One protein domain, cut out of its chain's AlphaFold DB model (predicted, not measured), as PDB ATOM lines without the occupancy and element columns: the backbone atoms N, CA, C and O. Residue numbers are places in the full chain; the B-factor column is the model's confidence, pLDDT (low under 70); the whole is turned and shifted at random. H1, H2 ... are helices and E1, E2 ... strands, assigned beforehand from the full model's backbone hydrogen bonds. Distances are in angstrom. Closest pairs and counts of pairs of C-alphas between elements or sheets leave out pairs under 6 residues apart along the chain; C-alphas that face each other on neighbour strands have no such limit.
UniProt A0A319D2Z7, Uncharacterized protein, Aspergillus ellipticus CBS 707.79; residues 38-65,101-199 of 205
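Overview. This is residues 38 to 65 and 101 to 199 of the 205 residues of an uncharacterized protein of Aspergillus ellipticus CBS 707.79 (UniProt A0A319D2Z7). Look first for a twisted sheet of four strands, E1 E3 E4 E5 in order, with H2 slantwise over one face as a second layer. A separate ribbon of two strands, E6 and E7, leads straight into H2, and three long stretches, residues 45 to 58, 101 to 112 and 165 to 178, have no named element. There are 127 residues printed, with E1 E2 E3 E4 E5 E6 H1 E7 H2 along the chain; both sheets are antiparallel. The class is mixed, helices and strands, with 60 residues in named elements, under half; the whole is compact, radius of gyration of the C-alphas 15.7 A, spanning 49 by 37 by 24 A.

Along the chain. Find C-alpha 38 at (85.748, -24.351, 1.614), where E1, residues 38 to 44, begins and runs 19.1 A. Beyond the cut come E3, 113 to 120, 23.0 A; E4, 128 to 134, 19.7 A; and E5, 139 to 145, 18.5 A. E2 is 59 to 61, E6 156 to 160, H1 161 to 164 and E7 179 to 183. H2, 184 to 197, runs 20.3 A to C-alpha 197 at (77.318, -17.690, 8.109).

Arrangement. E3 E4 E5 form a meander, each strand the antiparallel neighbour of the one before, in two hairpins: see N 116 and O 131, 2.8 A, then N 130 and O 142, 2.8 A. At E1, N 40 and O 117 are 2.8 A apart. H2 is on this sheet at a height of 9.3 A, over E3 and, only just, E4, with 3 C-alphas falling there; its closest C-alphas to E5 are Arg 188 and Ile 144, 6.1 A. E2 pairs with no named strand; C-alphas 59 and 42, its closest to E1, are 4.6 A apart. In E6 and E7, N 157 and O 182 are 2.9 A apart. H1, only just not on the four-stranded sheet with 4 pairs of C-alphas within 10 A, is too short for an O i to N i+4 pair; H2 has 8 of 10 within hydrogen-bond range.

Size, cuts and confidence. The C-alphas farthest apart, Val 123 and Arg 173, are 50.2 A apart. Residues 66 to 100 are not printed, leaving 22.1 A between C-alphas 65 and 101. The links E1 to E2 and H1 to E7 are long. Mean pLDDT of the printed part is 70.2; look for values under 70 at 38 to 65, 101 to 111, 121 to 125 and 197 to 198.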
ATOM      1  N   ARG A  38      85.782 -24.745   0.196       64.50
ATOM      2  CA  ARG A  38      85.748 -24.351   1.614       64.50
ATOM      3  C   ARG A  38      85.666 -25.613   2.467       64.50
ATOM      4  O   ARG A  38      85.140 -26.638   2.022       64.50
ATOM      5  N   ARG A  39      86.275 -25.560   3.651       61.62
ATOM      6  CA  ARG A  39      86.437 -26.720   4.526       61.62
ATOM      7  C   ARG A  39      86.275 -26.305   5.978       61.62
ATOM      8  O   ARG A  39      86.856 -25.314   6.406       61.62
ATOM      9  N   LEU A  40      85.546 -27.111   6.724       63.81
ATOM     10  CA  LEU A  40      85.455 -27.079   8.169       63.81
ATOM     11  C   LEU A  40      86.277 -28.247   8.720       63.81
ATOM     12  O   LEU A  40      86.047 -29.403   8.363       63.81
ATOM     13  N   LEU A  41      87.256 -27.934   9.568       61.03
ATOM     14  CA  LEU A  41      88.150 -28.913  10.173       61.03
ATOM     15  C   LEU A  41      87.659 -29.294  11.569       61.03
ATOM     16  O   LEU A  41      87.901 -28.593  12.547       61.03
ATOM     17  N   VAL A  42      87.048 -30.461  11.699       61.19
ATOM     18  CA  VAL A  42      86.747 -31.030  13.011       61.19
ATOM     19  C   VAL A  42      87.940 -31.880  13.445       61.19
ATOM     20  O   VAL A  42      88.122 -33.026  13.027       61.19
ATOM     21  N   LEU A  43      88.801 -31.294  14.282       55.91
ATOM     22  CA  LEU A  43      89.880 -32.036  14.930       55.91
ATOM     23  C   LEU A  43      89.326 -32.831  16.100       55.91
ATOM     24  O   LEU A  43      88.925 -32.275  17.120       55.91
ATOM     25  N   VAL A  44      89.396 -34.149  15.970       55.22
ATOM     26  CA  VAL A  44      89.070 -35.059  17.054       55.22
ATOM     27  C   VAL A  44      90.366 -35.445  17.765       55.22
ATOM     28  O   VAL A  44      91.036 -36.406  17.400       55.22
ATOM     29  N   SER A  45      90.761 -34.664  18.771       47.00
ATOM     30  CA  SER A  45      91.911 -34.992  19.622       47.00
ATOM     31  C   SER A  45      91.447 -35.406  21.014       47.00
ATOM     32  O   SER A  45      90.766 -34.630  21.684       47.00
ATOM     33  N   PHE A  46      91.869 -36.579  21.475       50.72
ATOM     34  CA  PHE A  46      91.620 -37.037  22.839       50.72
ATOM     35  C   PHE A  46      92.899 -36.870  23.646       50.72
ATOM     36  O   PHE A  46      93.931 -37.458  23.321       50.72
ATOM     37  N   THR A  47      92.848 -36.054  24.696       41.59
ATOM     38  CA  THR A  47      93.882 -36.066  25.729       41.59
ATOM     39  C   THR A  47      93.501 -37.075  26.804       41.59
ATOM     40  O   THR A  47      92.334 -37.243  27.147       41.59
ATOM     41  N   HIS A  48      94.516 -37.784  27.288       37.34
ATOM     42  CA  HIS A  48      94.470 -38.948  28.174       37.34
ATOM     43  C   HIS A  48      94.039 -38.609  29.621       37.34
ATOM     44  O   HIS A  48      94.526 -39.201  30.581       37.34
ATOM     45  N   ASP A  49      93.125 -37.665  29.825       39.75
ATOM     46  CA  ASP A  49      92.702 -37.303  31.175       39.75
ATOM     47  C   ASP A  49      91.594 -38.282  31.614       39.75
ATOM     48  O   ASP A  49      90.400 -38.057  31.443       39.75
ATOM     49  N   ASN A  50      92.029 -39.429  32.149       44.34
ATOM     50  CA  ASN A  50      91.254 -40.423  32.915       44.34
ATOM     51  C   ASN A  50      90.394 -41.452  32.160       44.34
ATOM     52  O   ASN A  50      89.589 -42.147  32.779       44.34
ATOM     53  N   GLY A  51      90.573 -41.632  30.850       43.09
ATOM     54  CA  GLY A  51      89.927 -42.738  30.126       43.09
ATOM     55  C   GLY A  51      88.414 -42.604  29.917       43.09
ATOM     56  O   GLY A  51      87.764 -43.520  29.399       43.09
ATOM     57  N   SER A  52      87.855 -41.455  30.288       48.00
ATOM     58  CA  SER A  52      86.531 -41.025  29.860       48.00
ATOM     59  C   SER A  52      86.631 -40.521  28.425       48.00
ATOM     60  O   SER A  52      87.440 -39.648  28.120       48.00
ATOM     61  N   LEU A  53      85.804 -41.064  27.531       50.38
ATOM     62  CA  LEU A  53      85.584 -40.409  26.247       50.38
ATOM     63  C   LEU A  53      84.878 -39.078  26.538       50.38
ATOM     64  O   LEU A  53      83.938 -39.074  27.339       50.38
ATOM     65  N   PRO A  54      85.296 -37.956  25.939       43.88
ATOM     66  CA  PRO A  54      84.546 -36.728  26.058       43.88
ATOM     67  C   PRO A  54      83.151 -36.971  25.478       43.88
ATOM     68  O   PRO A  54      83.005 -37.492  24.373       43.88
ATOM     69  N   ALA A  55      82.122 -36.580  26.228       38.09
ATOM     70  CA  ALA A  55      80.742 -36.595  25.745       38.09
ATOM     71  C   ALA A  55      80.550 -35.690  24.510       38.09
ATOM     72  O   ALA A  55      79.536 -35.787  23.825       38.09
ATOM     73  N   TYR A  56      81.522 -34.813  24.232       39.56
ATOM     74  CA  TYR A  56      81.481 -33.827  23.167       39.56
ATOM     75  C   TYR A  56      82.843 -33.674  22.484       39.56
ATOM     76  O   TYR A  56      83.865 -33.499  23.148       39.56
ATOM     77  N   VAL A  57      82.859 -33.690  21.154       42.75
ATOM     78  CA  VAL A  57      84.064 -33.424  20.366       42.75
ATOM     79  C   VAL A  57      84.077 -31.959  19.950       42.75
ATOM     80  O   VAL A  57      83.124 -31.516  19.311       42.75
ATOM     81  N   PRO A  58      85.125 -31.187  20.286       42.38
ATOM     82  CA  PRO A  58      85.196 -29.793  19.879       42.38
ATOM     83  C   PRO A  58      85.310 -29.701  18.349       42.38
ATOM     84  O   PRO A  58      86.301 -30.126  17.760       42.38
ATOM     85  N   ALA A  59      84.296 -29.129  17.700       39.22
ATOM     86  CA  ALA A  59      84.353 -28.771  16.287       39.22
ATOM     87  C   ALA A  59      85.050 -27.417  16.132       39.22
ATOM     88  O   ALA A  59      84.701 -26.465  16.828       39.22
ATOM     89  N   TYR A  60      86.020 -27.306  15.225       45.62
ATOM     90  CA  TYR A  60      86.743 -26.058  14.991       45.62
ATOM     91  C   TYR A  60      86.437 -25.514  13.599       45.62
ATOM     92  O   TYR A  60      86.665 -26.184  12.600       45.62
ATOM     93  N   VAL A  61      85.959 -24.274  13.507       39.34
ATOM     94  CA  VAL A  61      85.795 -23.611  12.203       39.34
ATOM     95  C   VAL A  61      87.096 -22.968  11.775       39.34
ATOM     96  O   VAL A  61      87.621 -22.111  12.487       39.34
ATOM     97  N   ASP A  62      87.586 -23.340  10.592       41.19
ATOM     98  CA  ASP A  62      88.490 -22.480   9.839       41.19
ATOM     99  C   ASP A  62      87.640 -21.564   8.952       41.19
ATOM    100  O   ASP A  62      87.098 -21.984   7.932       41.19
ATOM    101  N   SER A  63      87.475 -20.307   9.366       36.28
ATOM    102  CA  SER A  63      86.929 -19.283   8.480       36.28
ATOM    103  C   SER A  63      88.100 -18.657   7.732       36.28
ATOM    104  O   SER A  63      88.860 -17.863   8.291       36.28
ATOM    105  N   CYS A  64      88.251 -18.990   6.449       32.53
ATOM    106  CA  CYS A  64      89.328 -18.455   5.608       32.53
ATOM    107  C   CYS A  64      89.216 -16.937   5.328       32.53
ATOM    108  O   CYS A  64      89.958 -16.427   4.491       32.53
ATOM    109  N   ASN A  65      88.312 -16.212   5.999       31.05
ATOM    110  CA  ASN A  65      88.041 -14.792   5.761       31.05
ATOM    111  C   ASN A  65      88.693 -13.837   6.786       31.05
ATOM    112  O   ASN A  65      88.450 -12.637   6.704       31.05
ATOM    113  N   SER A 101      99.514 -33.724   5.949       50.22
ATOM    114  CA  SER A 101     100.432 -33.047   6.878       50.22
ATOM    115  C   SER A 101      99.925 -32.996   8.318       50.22
ATOM    116  O   SER A 101     100.761 -32.893   9.218       50.22
ATOM    117  N   VAL A 102      98.608 -32.997   8.556       54.72
ATOM    118  CA  VAL A 102      98.062 -33.002   9.930       54.72
ATOM    119  C   VAL A 102      98.324 -34.356  10.587       54.72
ATOM    120  O   VAL A 102      98.677 -34.416  11.760       54.72
ATOM    121  N   MET A 103      98.226 -35.420   9.792       52.56
ATOM    122  CA  MET A 103      98.460 -36.808  10.193       52.56
ATOM    123  C   MET A 103      99.905 -37.269   9.945       52.56
ATOM    124  O   MET A 103     100.226 -38.433  10.177       52.56
ATOM    125  N   ALA A 104     100.787 -36.384   9.461       52.16
ATOM    126  CA  ALA A 104     102.149 -36.763   9.108       52.16
ATOM    127  C   ALA A 104     102.899 -37.323  10.333       52.16
ATOM    128  O   ALA A 104     102.863 -36.699  11.409       52.16
ATOM    129  N   PRO A 105     103.624 -38.450  10.176       46.34
ATOM    130  CA  PRO A 105     104.447 -39.018  11.236       46.34
ATOM    131  C   PRO A 105     105.352 -37.946  11.857       46.34
ATOM    132  O   PRO A 105     106.073 -37.241  11.153       46.34
ATOM    133  N   GLY A 106     105.284 -37.787  13.181       45.31
ATOM    134  CA  GLY A 106     106.121 -36.844  13.933       45.31
ATOM    135  C   GLY A 106     105.561 -35.428  14.133       45.31
ATOM    136  O   GLY A 106     106.131 -34.693  14.935       45.31
ATOM    137  N   ARG A 107     104.446 -35.033  13.494       52.88
ATOM    138  CA  ARG A 107     103.818 -33.712  13.741       52.88
ATOM    139  C   ARG A 107     102.734 -33.735  14.817       52.88
ATOM    140  O   ARG A 107     102.652 -32.796  15.605       52.88
ATOM    141  N   ALA A 108     101.934 -34.796  14.871       54.97
ATOM    142  CA  ALA A 108     100.857 -34.932  15.848       54.97
ATOM    143  C   ALA A 108     100.624 -36.409  16.230       54.97
ATOM    144  O   ALA A 108      99.621 -36.997  15.833       54.97
ATOM    145  N   PRO A 109     101.519 -37.034  17.024       56.28
ATOM    146  CA  PRO A 109     101.435 -38.462  17.380       56.28
ATOM    147  C   PRO A 109     100.198 -38.845  18.220       56.28
ATOM    148  O   PRO A 109     100.043 -39.996  18.612       56.28
ATOM    149  N   HIS A 110      99.352 -37.869  18.537       60.69
ATOM    150  CA  HIS A 110      98.142 -37.982  19.346       60.69
ATOM    151  C   HIS A 110      96.854 -37.770  18.531       60.69
ATOM    152  O   HIS A 110      95.768 -37.878  19.096       60.69
ATOM    153  N   ILE A 111      96.945 -37.463  17.230       65.56
ATOM    154  CA  ILE A 111      95.771 -37.392  16.354       65.56
ATOM    155  C   ILE A 111      95.595 -38.759  15.701       65.56
ATOM    156  O   ILE A 111      96.408 -39.185  14.888       65.56
ATOM    157  N   ASN A 112      94.525 -39.449  16.077       71.62
ATOM    158  CA  ASN A 112      94.223 -40.778  15.552       71.62
ATOM    159  C   ASN A 112      93.209 -40.737  14.402       71.62
ATOM    160  O   ASN A 112      93.132 -41.693  13.628       71.62
ATOM    161  N   ALA A 113      92.458 -39.640  14.285       72.44
ATOM    162  CA  ALA A 113      91.545 -39.386  13.187       72.44
ATOM    163  C   ALA A 113      91.294 -37.886  12.993       72.44
ATOM    164  O   ALA A 113      91.371 -37.096  13.936       72.44
ATOM    165  N   VAL A 114      90.960 -37.503  11.766       75.25
ATOM    166  CA  VAL A 114      90.566 -36.145  11.389       75.25
ATOM    167  C   VAL A 114      89.258 -36.219  10.621       75.25
ATOM    168  O   VAL A 114      89.109 -37.045   9.724       75.25
ATOM    169  N   VAL A 115      88.315 -35.349  10.966       78.31
ATOM    170  CA  VAL A 115      87.015 -35.278  10.307       78.31
ATOM    171  C   VAL A 115      86.914 -33.938   9.586       78.31
ATOM    172  O   VAL A 115      87.003 -32.875  10.198       78.31
ATOM    173  N   TRP A 116      86.742 -33.978   8.273       80.06
ATOM    174  CA  TRP A 116      86.595 -32.798   7.433       80.06
ATOM    175  C   TRP A 116      85.172 -32.698   6.933       80.06
ATOM    176  O   TRP A 116      84.649 -33.649   6.366       80.06
ATOM    177  N   VAL A 117      84.569 -31.526   7.069       77.75
ATOM    178  CA  VAL A 117      83.336 -31.199   6.362       77.75
ATOM    179  C   VAL A 117      83.693 -30.269   5.208       77.75
ATOM    180  O   VAL A 117      84.278 -29.208   5.406       77.75
ATOM    181  N   ASN A 118      83.382 -30.680   3.988       79.94
ATOM    182  CA  ASN A 118      83.769 -30.018   2.753       79.94
ATOM    183  C   ASN A 118      82.534 -29.542   1.993       79.94
ATOM    184  O   ASN A 118      81.554 -30.275   1.882       79.94
ATOM    185  N   TRP A 119      82.606 -28.359   1.385       77.00
ATOM    186  CA  TRP A 119      81.567 -27.885   0.471       77.00
ATOM    187  C   TRP A 119      82.137 -27.031  -0.666       77.00
ATOM    188  O   TRP A 119      83.205 -26.418  -0.554       77.00
ATOM    189  N   LYS A 120      81.443 -27.026  -1.812       70.31
ATOM    190  CA  LYS A 120      81.851 -26.290  -3.021       70.31
ATOM    191  C   LYS A 120      80.917 -25.106  -3.269       70.31
ATOM    192  O   LYS A 120      79.716 -25.291  -3.390       70.31
ATOM    193  N   TYR A 121      81.486 -23.916  -3.453       66.25
ATOM    194  CA  TYR A 121      80.748 -22.656  -3.649       66.25
ATOM    195  C   TYR A 121      79.986 -22.561  -4.991       66.25
ATOM    196  O   TYR A 121      79.223 -21.630  -5.214       66.25
ATOM    197  N   ARG A 122      80.208 -23.500  -5.923       62.00
ATOM    198  CA  ARG A 122      79.886 -23.300  -7.346       62.00
ATOM    199  C   ARG A 122      78.399 -23.147  -7.664       62.00
ATOM    200  O   ARG A 122      78.090 -22.485  -8.648       62.00
ATOM    201  N   VAL A 123      77.502 -23.756  -6.889       59.69
ATOM    202  CA  VAL A 123      76.058 -23.704  -7.155       59.69
ATOM    203  C   VAL A 123      75.314 -23.831  -5.830       59.69
ATOM    204  O   VAL A 123      75.504 -24.814  -5.121       59.69
ATOM    205  N   SER A 124      74.496 -22.837  -5.487       62.75
ATOM    206  CA  SER A 124      73.473 -22.975  -4.449       62.75
ATOM    207  C   SER A 124      72.240 -23.603  -5.101       62.75
ATOM    208  O   SER A 124      71.802 -23.077  -6.125       62.75
ATOM    209  N   PRO A 125      71.651 -24.679  -4.556       65.75
ATOM    210  CA  PRO A 125      71.965 -25.329  -3.281       65.75
ATOM    211  C   PRO A 125      73.298 -26.100  -3.241       65.75
ATOM    212  O   PRO A 125      73.621 -26.861  -4.154       65.75
ATOM    213  N   ILE A 126      74.051 -25.955  -2.144       73.62
ATOM    214  CA  ILE A 126      75.409 -26.503  -2.034       73.62
ATOM    215  C   ILE A 126      75.415 -27.957  -1.559       73.62
ATOM    216  O   ILE A 126      74.881 -28.289  -0.499       73.62
ATOM    217  N   LYS A 127      76.117 -28.810  -2.316       80.56
ATOM    218  CA  LYS A 127      76.462 -30.174  -1.902       80.56
ATOM    219  C   LYS A 127      77.645 -30.161  -0.939       80.56
ATOM    220  O   LYS A 127      78.651 -29.488  -1.188       80.56
ATOM    221  N   GLY A 128      77.521 -30.936   0.129       82.56
ATOM    222  CA  GLY A 128      78.521 -31.054   1.183       82.56
ATOM    223  C   GLY A 128      78.891 -32.511   1.419       82.56
ATOM    224  O   GLY A 128      78.019 -33.383   1.379       82.56
ATOM    225  N   THR A 129      80.169 -32.768   1.680       86.06
ATOM    226  CA  THR A 129      80.680 -34.098   2.032       86.06
ATOM    227  C   THR A 129      81.428 -34.063   3.357       86.06
ATOM    228  O   THR A 129      82.000 -33.048   3.745       86.06
ATOM    229  N   LEU A 130      81.393 -35.174   4.074       85.81
ATOM    230  CA  LEU A 130      82.139 -35.432   5.292       85.81
ATOM    231  C   LEU A 130      83.210 -36.464   4.960       85.81
ATOM    232  O   LEU A 130      82.875 -37.584   4.592       85.81
ATOM    233  N   GLU A 131      84.477 -36.108   5.101       87.94
ATOM    234  CA  GLU A 131      85.600 -37.022   4.933       87.94
ATOM    235  C   GLU A 131      86.172 -37.371   6.314       87.94
ATOM    236  O   GLU A 131      86.524 -36.494   7.103       87.94
ATOM    237  N   VAL A 132      86.294 -38.657   6.609       86.25
ATOM    238  CA  VAL A 132      86.835 -39.189   7.858       86.25
ATOM    239  C   VAL A 132      88.162 -39.854   7.543       86.25
ATOM    240  O   VAL A 132      88.193 -40.921   6.942       86.25
ATOM    241  N   HIS A 133      89.255 -39.218   7.948       83.06
ATOM    242  CA  HIS A 133      90.617 -39.692   7.732       83.06
ATOM    243  C   HIS A 133      91.109 -40.370   9.006       83.06
ATOM    244  O   HIS A 133      91.213 -39.723  10.048       83.06
ATOM    245  N   ARG A 134      91.422 -41.662   8.941       83.69
ATOM    246  CA  ARG A 134      91.927 -42.439  10.080       83.69
ATOM    247  C   ARG A 134      93.443 -42.571  10.031       83.69
ATOM    248  O   ARG A 134      94.059 -42.549   8.970       83.69
ATOM    249  N   SER A 135      94.055 -42.777  11.191       75.19
ATOM    250  CA  SER A 135      95.499 -43.032  11.323       75.19
ATOM    251  C   SER A 135      95.965 -44.311  10.619       75.19
ATOM    252  O   SER A 135      97.138 -44.419  10.279       75.19
ATOM    253  N   SER A 136      95.054 -45.251  10.348       77.44
ATOM    254  CA  SER A 136      95.310 -46.423   9.502       77.44
ATOM    255  C   SER A 136      95.540 -46.078   8.024       77.44
ATOM    256  O   SER A 136      95.955 -46.950   7.266       77.44
ATOM    257  N   GLY A 137      95.253 -44.842   7.604       79.69
ATOM    258  CA  GLY A 137      95.236 -44.421   6.202       79.69
ATOM    259  C   GLY A 137      93.887 -44.631   5.510       79.69
ATOM    260  O   GLY A 137      93.732 -44.233   4.360       79.69
ATOM    261  N   GLU A 138      92.901 -45.226   6.190       84.12
ATOM    262  CA  GLU A 138      91.535 -45.345   5.674       84.12
ATOM    263  C   GLU A 138      90.865 -43.964   5.607       84.12
ATOM    264  O   GLU A 138      90.937 -43.181   6.561       84.12
ATOM    265  N   VAL A 139      90.187 -43.689   4.492       85.25
ATOM    266  CA  VAL A 139      89.403 -42.470   4.285       85.25
ATOM    267  C   VAL A 139      87.976 -42.860   3.920       85.25
ATOM    268  O   VAL A 139      87.760 -43.504   2.896       85.25
ATOM    269  N   ASN A 140      87.011 -42.440   4.738       88.31
ATOM    270  CA  ASN A 140      85.589 -42.665   4.475       88.31
ATOM    271  C   ASN A 140      84.912 -41.349   4.116       88.31
ATOM    272  O   ASN A 140      85.052 -40.369   4.841       88.31
ATOM    273  N   GLU A 141      84.151 -41.335   3.027       88.94
ATOM    274  CA  GLU A 141      83.400 -40.162   2.585       88.94
ATOM    275  C   GLU A 141      81.891 -40.391   2.746       88.94
ATOM    276  O   GLU A 141      81.358 -41.428   2.353       88.94
ATOM    277  N   PHE A 142      81.194 -39.405   3.311       87.69
ATOM    278  CA  PHE A 142      79.743 -39.393   3.470       87.69
ATOM    279  C   PHE A 142      79.167 -38.138   2.821       87.69
ATOM    280  O   PHE A 142      79.713 -37.046   2.957       87.69
ATOM    281  N   ILE A 143      78.024 -38.262   2.154       87.56
ATOM    282  CA  ILE A 143      77.278 -37.094   1.680       87.56
ATOM    283  C   ILE A 143      76.492 -36.533   2.860       87.56
ATOM    284  O   ILE A 143      75.652 -37.234   3.423       87.56
ATOM    285  N   ILE A 144      76.753 -35.273   3.211       84.94
ATOM    286  CA  ILE A 144      76.001 -34.569   4.254       84.94
ATOM    287  C   ILE A 144      74.969 -33.615   3.671       84.94
ATOM    288  O   ILE A 144      73.933 -33.429   4.289       84.94
ATOM    289  N   HIS A 145      75.200 -33.048   2.487       83.50
ATOM    290  CA  HIS A 145      74.198 -32.237   1.805       83.50
ATOM    291  C   HIS A 145      74.041 -32.677   0.344       83.50
ATOM    292  O   HIS A 145      75.051 -32.768  -0.365       83.50
ATOM    293  N   PRO A 146      72.799 -32.904  -0.122       85.88
ATOM    294  CA  PRO A 146      71.557 -32.738   0.636       85.88
ATOM    295  C   PRO A 146      71.381 -33.784   1.750       85.88
ATOM    296  O   PRO A 146      72.007 -34.846   1.714       85.88
ATOM    297  N   ALA A 147      70.598 -33.440   2.777       83.06
ATOM    298  CA  ALA A 147      70.254 -34.381   3.842       83.06
ATOM    299  C   ALA A 147      69.455 -35.551   3.249       83.06
ATOM    300  O   ALA A 147      68.676 -35.291   2.342       83.06
ATOM    301  N   PRO A 148      69.610 -36.802   3.716       85.19
ATOM    302  CA  PRO A 148      68.804 -37.929   3.258       85.19
ATOM    303  C   PRO A 148      67.298 -37.657   3.352       85.19
ATOM    304  O   PRO A 148      66.848 -36.892   4.206       85.19
ATOM    305  N   ALA A 149      66.515 -38.299   2.480       84.81
ATOM    306  CA  ALA A 149      65.072 -38.079   2.439       84.81
ATOM    307  C   ALA A 149      64.438 -38.514   3.770       84.81
ATOM    308  O   ALA A 149      64.954 -39.440   4.405       84.81
ATOM    309  N   PRO A 150      63.317 -37.911   4.196       82.50
ATOM    310  CA  PRO A 150      62.596 -38.389   5.368       82.50
ATOM    311  C   PRO A 150      62.312 -39.895   5.256       82.50
ATOM    312  O   PRO A 150      61.808 -40.363   4.238       82.50
ATOM    313  N   GLY A 151      62.674 -40.663   6.286       84.00
ATOM    314  CA  GLY A 151      62.562 -42.128   6.287       84.00
ATOM    315  C   GLY A 151      63.770 -42.879   5.715       84.00
ATOM    316  O   GLY A 151      63.824 -44.104   5.828       84.00
ATOM    317  N   ALA A 152      64.765 -42.185   5.154       84.94
ATOM    318  CA  ALA A 152      66.052 -42.795   4.841       84.94
ATOM    319  C   ALA A 152      66.768 -43.243   6.128       84.94
ATOM    320  O   ALA A 152      66.631 -42.637   7.192       84.94
ATOM    321  N   GLY A 153      67.545 -44.325   6.027       85.88
ATOM    322  CA  GLY A 153      68.308 -44.850   7.155       85.88
ATOM    323  C   GLY A 153      69.320 -43.839   7.697       85.88
ATOM    324  O   GLY A 153      69.893 -43.045   6.946       85.88
ATOM    325  N   ARG A 154      69.572 -43.901   9.010       87.06
ATOM    326  CA  ARG A 154      70.590 -43.074   9.669       87.06
ATOM    327  C   ARG A 154      71.963 -43.288   9.037       87.06
ATOM    328  O   ARG A 154      72.420 -44.422   8.892       87.06
ATOM    329  N   GLN A 155      72.637 -42.188   8.725       88.94
ATOM    330  CA  GLN A 155      74.040 -42.204   8.332       88.94
ATOM    331  C   GLN A 155      74.902 -42.148   9.595       88.94
ATOM    332  O   GLN A 155      74.755 -41.244  10.415       88.94
ATOM    333  N   ILE A 156      75.794 -43.123   9.758       87.31
ATOM    334  CA  ILE A 156      76.593 -43.288  10.973       87.31
ATOM    335  C   ILE A 156      78.070 -43.379  10.604       87.31
ATOM    336  O   ILE A 156      78.460 -44.194   9.765       87.31
ATOM    337  N   VAL A 157      78.903 -42.591  11.283       85.88
ATOM    338  CA  VAL A 157      80.348 -42.824  11.315       85.88
ATOM    339  C   VAL A 157      80.647 -43.758  12.476       85.88
ATOM    340  O   VAL A 157      80.454 -43.404  13.639       85.88
ATOM    341  N   ARG A 158      81.119 -44.959  12.154       88.06
ATOM    342  CA  ARG A 158      81.480 -45.964  13.147       88.06
ATOM    343  C   ARG A 158      82.945 -45.842  13.542       88.06
ATOM    344  O   ARG A 158      83.827 -45.830  12.680       88.06
ATOM    345  N   TRP A 159      83.186 -45.826  14.845       84.06
ATOM    346  CA  TRP A 159      84.513 -45.787  15.445       84.06
ATOM    347  C   TRP A 159      84.709 -46.973  16.378       84.06
ATOM    348  O   TRP A 159      83.799 -47.354  17.111       84.06
ATOM    349  N   ARG A 160      85.913 -47.531  16.407       85.38
ATOM    350  CA  ARG A 160      86.373 -48.399  17.489       85.38
ATOM    351  C   ARG A 160      87.009 -47.549  18.571       85.38
ATOM    352  O   ARG A 160      87.751 -46.615  18.273       85.38
ATOM    353  N   ARG A 161      86.821 -47.919  19.837       82.56
ATOM    354  CA  ARG A 161      87.401 -47.192  20.972       82.56
ATOM    355  C   ARG A 161      88.900 -46.984  20.814       82.56
ATOM    356  O   ARG A 161      89.370 -45.887  21.086       82.56
ATOM    357  N   ARG A 162      89.642 -47.987  20.338       83.31
ATOM    358  CA  ARG A 162      91.091 -47.882  20.097       83.31
ATOM    359  C   ARG A 162      91.491 -46.758  19.141       83.31
ATOM    360  O   ARG A 162      92.574 -46.214  19.288       83.31
ATOM    361  N   GLU A 163      90.621 -46.363  18.214       79.44
ATOM    362  CA  GLU A 163      90.874 -45.243  17.296       79.44
ATOM    363  C   GLU A 163      90.871 -43.890  18.011       79.44
ATOM    364  O   GLU A 163      91.235 -42.882  17.423       79.44
ATOM    365  N   PHE A 164      90.500 -43.845  19.288       75.38
ATOM    366  CA  PHE A 164      90.566 -42.642  20.106       75.38
ATOM    367  C   PHE A 164      91.812 -42.579  20.990       75.38
ATOM    368  O   PHE A 164      92.060 -41.545  21.603       75.38
ATOM    369  N   TYR A 165      92.637 -43.629  21.018       74.38
ATOM    370  CA  TYR A 165      93.807 -43.701  21.890       74.38
ATOM    371  C   TYR A 165      95.103 -43.873  21.094       74.38
ATOM    372  O   TYR A 165      95.140 -44.646  20.134       74.38
ATOM    373  N   PRO A 166      96.196 -43.187  21.484       72.50
ATOM    374  CA  PRO A 166      97.492 -43.353  20.837       72.50
ATOM    375  C   PRO A 166      97.908 -44.825  20.779       72.50
ATOM    376  O   PRO A 166      97.869 -45.533  21.788       72.50
ATOM    377  N   ARG A 167      98.309 -45.289  19.588       76.00
ATOM    378  CA  ARG A 167      98.696 -46.692  19.321       76.00
ATOM    379  C   ARG A 167      97.603 -47.722  19.658       76.00
ATOM    380  O   ARG A 167      97.905 -48.901  19.801       76.00
ATOM    381  N   GLY A 168      96.350 -47.293  19.813       77.31
ATOM    382  CA  GLY A 168      95.238 -48.159  20.199       77.31
ATOM    383  C   GLY A 168      95.233 -48.602  21.665       77.31
ATOM    384  O   GLY A 168      94.439 -49.472  22.021       77.31
ATOM    385  N   ILE A 169      96.094 -48.031  22.515       83.25
ATOM    386  CA  ILE A 169      96.227 -48.432  23.921       83.25
ATOM    387  C   ILE A 169      95.115 -47.773  24.740       83.25
ATOM    388  O   ILE A 169      95.196 -46.600  25.097       83.25
ATOM    389  N   VAL A 170      94.064 -48.538  25.030       82.00
ATOM    390  CA  VAL A 170      92.924 -48.068  25.824       82.00
ATOM    391  C   VAL A 170      93.172 -48.220  27.336       82.00
ATOM    392  O   VAL A 170      93.942 -49.090  27.747       82.00
ATOM    393  N   PRO A 171      92.511 -47.410  28.186       81.00
ATOM    394  CA  PRO A 171      92.576 -47.528  29.638       81.00
ATOM    395  C   PRO A 171      92.210 -48.929  30.121       81.00
ATOM    396  O   PRO A 171      91.363 -49.610  29.536       81.00
ATOM    397  N   THR A 172      92.798 -49.335  31.244       82.94
ATOM    398  CA  THR A 172      92.510 -50.625  31.874       82.94
ATOM    399  C   THR A 172      91.003 -50.791  32.101       82.94
ATOM    400  O   THR A 172      90.322 -49.854  32.519       82.94
ATOM    401  N   ARG A 173      90.483 -52.003  31.859       86.25
ATOM    402  CA  ARG A 173      89.050 -52.367  31.951       86.25
ATOM    403  C   ARG A 173      88.148 -51.794  30.850       86.25
ATOM    404  O   ARG A 173      86.927 -51.885  30.967       86.25
ATOM    405  N   LYS A 174      88.706 -51.214  29.786       83.12
ATOM    406  CA  LYS A 174      87.958 -50.872  28.568       83.12
ATOM    407  C   LYS A 174      88.314 -51.840  27.447       83.12
ATOM    408  O   LYS A 174      89.463 -52.261  27.343       83.12
ATOM    409  N   ASN A 175      87.337 -52.171  26.608       86.62
ATOM    410  CA  ASN A 175      87.578 -52.997  25.434       86.62
ATOM    411  C   ASN A 175      87.985 -52.093  24.249       86.62
ATOM    412  O   ASN A 175      87.244 -51.162  23.914       86.62
ATOM    413  N   PRO A 176      89.155 -52.314  23.620       86.62
ATOM    414  CA  PRO A 176      89.592 -51.542  22.455       86.62
ATOM    415  C   PRO A 176      88.664 -51.667  21.239       86.62
ATOM    416  O   PRO A 176      88.639 -50.753  20.410       86.62
ATOM    417  N   ASP A 177      87.900 -52.755  21.145       91.62
ATOM    418  CA  ASP A 177      86.977 -53.035  20.043       91.62
ATOM    419  C   ASP A 177      85.539 -52.558  20.309       91.62
ATOM    420  O   ASP A 177      84.661 -52.785  19.477       91.62
ATOM    421  N   ASP A 178      85.297 -51.858  21.425       85.75
ATOM    422  CA  ASP A 178      84.021 -51.181  21.672       85.75
ATOM    423  C   ASP A 178      83.668 -50.264  20.498       85.75
ATOM    424  O   ASP A 178      84.484 -49.445  20.064       85.75
ATOM    425  N   ILE A 179      82.427 -50.370  20.031       86.50
ATOM    426  CA  ILE A 179      81.910 -49.558  18.938       86.50
ATOM    427  C   ILE A 179      81.264 -48.286  19.481       86.50
ATOM    428  O   ILE A 179      80.452 -48.322  20.404       86.50
ATOM    429  N   ILE A 180      81.634 -47.155  18.887       81.88
ATOM    430  CA  ILE A 180      81.100 -45.828  19.172       81.88
ATOM    431  C   ILE A 180      80.584 -45.268  17.853       81.88
ATOM    432  O   ILE A 180      81.352 -44.990  16.932       81.88
ATOM    433  N   ASP A 181      79.271 -45.126  17.771       83.25
ATOM    434  CA  ASP A 181      78.581 -44.655  16.581       83.25
ATOM    435  C   ASP A 181      78.327 -43.147  16.705       83.25
ATOM    436  O   ASP A 181      77.802 -42.667  17.712       83.25
ATOM    437  N   TRP A 182      78.727 -42.386  15.689       83.06
ATOM    438  CA  TRP A 182      78.420 -40.963  15.570       83.06
ATOM    439  C   TRP A 182      77.357 -40.737  14.513       83.06
ATOM    440  O   TRP A 182      77.535 -41.122  13.357       83.06
ATOM    441  N   ASP A 183      76.277 -40.073  14.914       82.06
ATOM    442  CA  ASP A 183      75.219 -39.665  13.997       82.06
ATOM    443  C   ASP A 183      75.723 -38.524  13.103       82.06
ATOM    444  O   ASP A 183      76.165 -37.477  13.590       82.06
ATOM    445  N   VAL A 184      75.674 -38.738  11.788       84.94
ATOM    446  CA  VAL A 184      76.040 -37.723  10.794       84.94
ATOM    447  C   VAL A 184      75.057 -36.548  10.829       84.94
ATOM    448  O   VAL A 184      75.452 -35.437  10.483       84.94
ATOM    449  N   GLU A 185      73.826 -36.746  11.313       81.50
ATOM    450  CA  GLU A 185      72.849 -35.667  11.499       81.50
ATOM    451  C   GLU A 185      73.381 -34.579  12.438       81.50
ATOM    452  O   GLU A 185      73.357 -33.401  12.101       81.50
ATOM    453  N   ASN A 186      74.008 -34.965  13.554       75.75
ATOM    454  CA  ASN A 186      74.583 -34.002  14.498       75.75
ATOM    455  C   ASN A 186      75.688 -33.147  13.851       75.75
ATOM    456  O   ASN A 186      75.875 -31.978  14.193       75.75
ATOM    457  N   LEU A 187      76.444 -33.729  12.913       74.88
ATOM    458  CA  LEU A 187      77.465 -33.006  12.154       74.88
ATOM    459  C   LEU A 187      76.835 -32.088  11.106       74.88
ATOM    460  O   LEU A 187      77.336 -30.987  10.883       74.88
ATOM    461  N   ARG A 188      75.730 -32.515  10.492       78.44
ATOM    462  CA  ARG A 188      74.942 -31.708   9.559       78.44
ATOM    463  C   ARG A 188      74.332 -30.486  10.245       78.44
ATOM    464  O   ARG A 188      74.437 -29.381   9.711       78.44
ATOM    465  N   ASP A 189      73.782 -30.665  11.441       75.75
ATOM    466  CA  ASP A 189      73.218 -29.593  12.267       75.75
ATOM    467  C   ASP A 189      74.278 -28.574  12.693       75.75
ATOM    468  O   ASP A 189      73.989 -27.386  12.805       75.75
ATOM    469  N   ALA A 190      75.528 -29.006  12.881       70.50
ATOM    470  CA  ALA A 190      76.645 -28.102  13.152       70.50
ATOM    471  C   ALA A 190      77.182 -27.418  11.880       70.50
ATOM    472  O   ALA A 190      77.589 -26.254  11.921       70.50
ATOM    473  N   ALA A 191      77.193 -28.125  10.745       73.88
ATOM    474  CA  ALA A 191      77.700 -27.613   9.474       73.88
ATOM    475  C   ALA A 191      76.748 -26.598   8.826       73.88
ATOM    476  O   ALA A 191      77.210 -25.608   8.257       73.88
ATOM    477  N   SER A 192      75.434 -26.802   8.942       75.81
ATOM    478  CA  SER A 192      74.430 -25.951   8.292       75.81
ATOM    479  C   SER A 192      74.517 -24.482   8.740       75.81
ATOM    480  O   SER A 192      74.615 -23.616   7.870       75.81
ATOM    481  N   PRO A 193      74.601 -24.152  10.048       70.50
ATOM    482  CA  PRO A 193      74.833 -22.782  10.503       70.50
ATOM    483  C   PRO A 193      76.159 -22.201  10.007       70.50
ATOM    484  O   PRO A 193      76.211 -21.028   9.651       70.50
ATOM    485  N   ALA A 194      77.229 -23.003   9.944       70.62
ATOM    486  CA  ALA A 194      78.520 -22.545   9.434       70.62
ATOM    487  C   ALA A 194      78.445 -22.189   7.939       70.62
ATOM    488  O   ALA A 194      78.970 -21.156   7.532       70.62
ATOM    489  N   MET A 195      77.732 -22.989   7.139       71.31
ATOM    490  CA  MET A 195      77.445 -22.667   5.740       71.31
ATOM    491  C   MET A 195      76.604 -21.387   5.626       71.31
ATOM    492  O   MET A 195      76.926 -20.515   4.822       71.31
ATOM    493  N   MET A 196      75.573 -21.228   6.462       73.81
ATOM    494  CA  MET A 196      74.721 -20.031   6.465       73.81
ATOM    495  C   MET A 196      75.479 -18.752   6.839       73.81
ATOM    496  O   MET A 196      75.210 -17.709   6.248       73.81
ATOM    497  N   LEU A 197      76.443 -18.821   7.765       68.94
ATOM    498  CA  LEU A 197      77.318 -17.690   8.109       68.94
ATOM    499  C   LEU A 197      78.172 -17.218   6.925       68.94
ATOM    500  O   LEU A 197      78.512 -16.040   6.853       68.94
ATOM    501  N   ASP A 198      78.480 -18.113   5.987       66.69
ATOM    502  CA  ASP A 198      79.175 -17.795   4.737       66.69
ATOM    503  C   ASP A 198      78.203 -17.351   3.616       66.69
ATOM    504  O   ASP A 198      78.591 -17.269   2.450       66.69
ATOM    505  N   GLY A 199      76.927 -17.089   3.937       74.50
ATOM    506  CA  GLY A 199      75.887 -16.719   2.969       74.50
ATOM    507  C   GLY A 199      75.399 -17.888   2.107       74.50
ATOM    508  O   GLY A 199      74.753 -17.680   1.078       74.50
TER     509      GLY A 199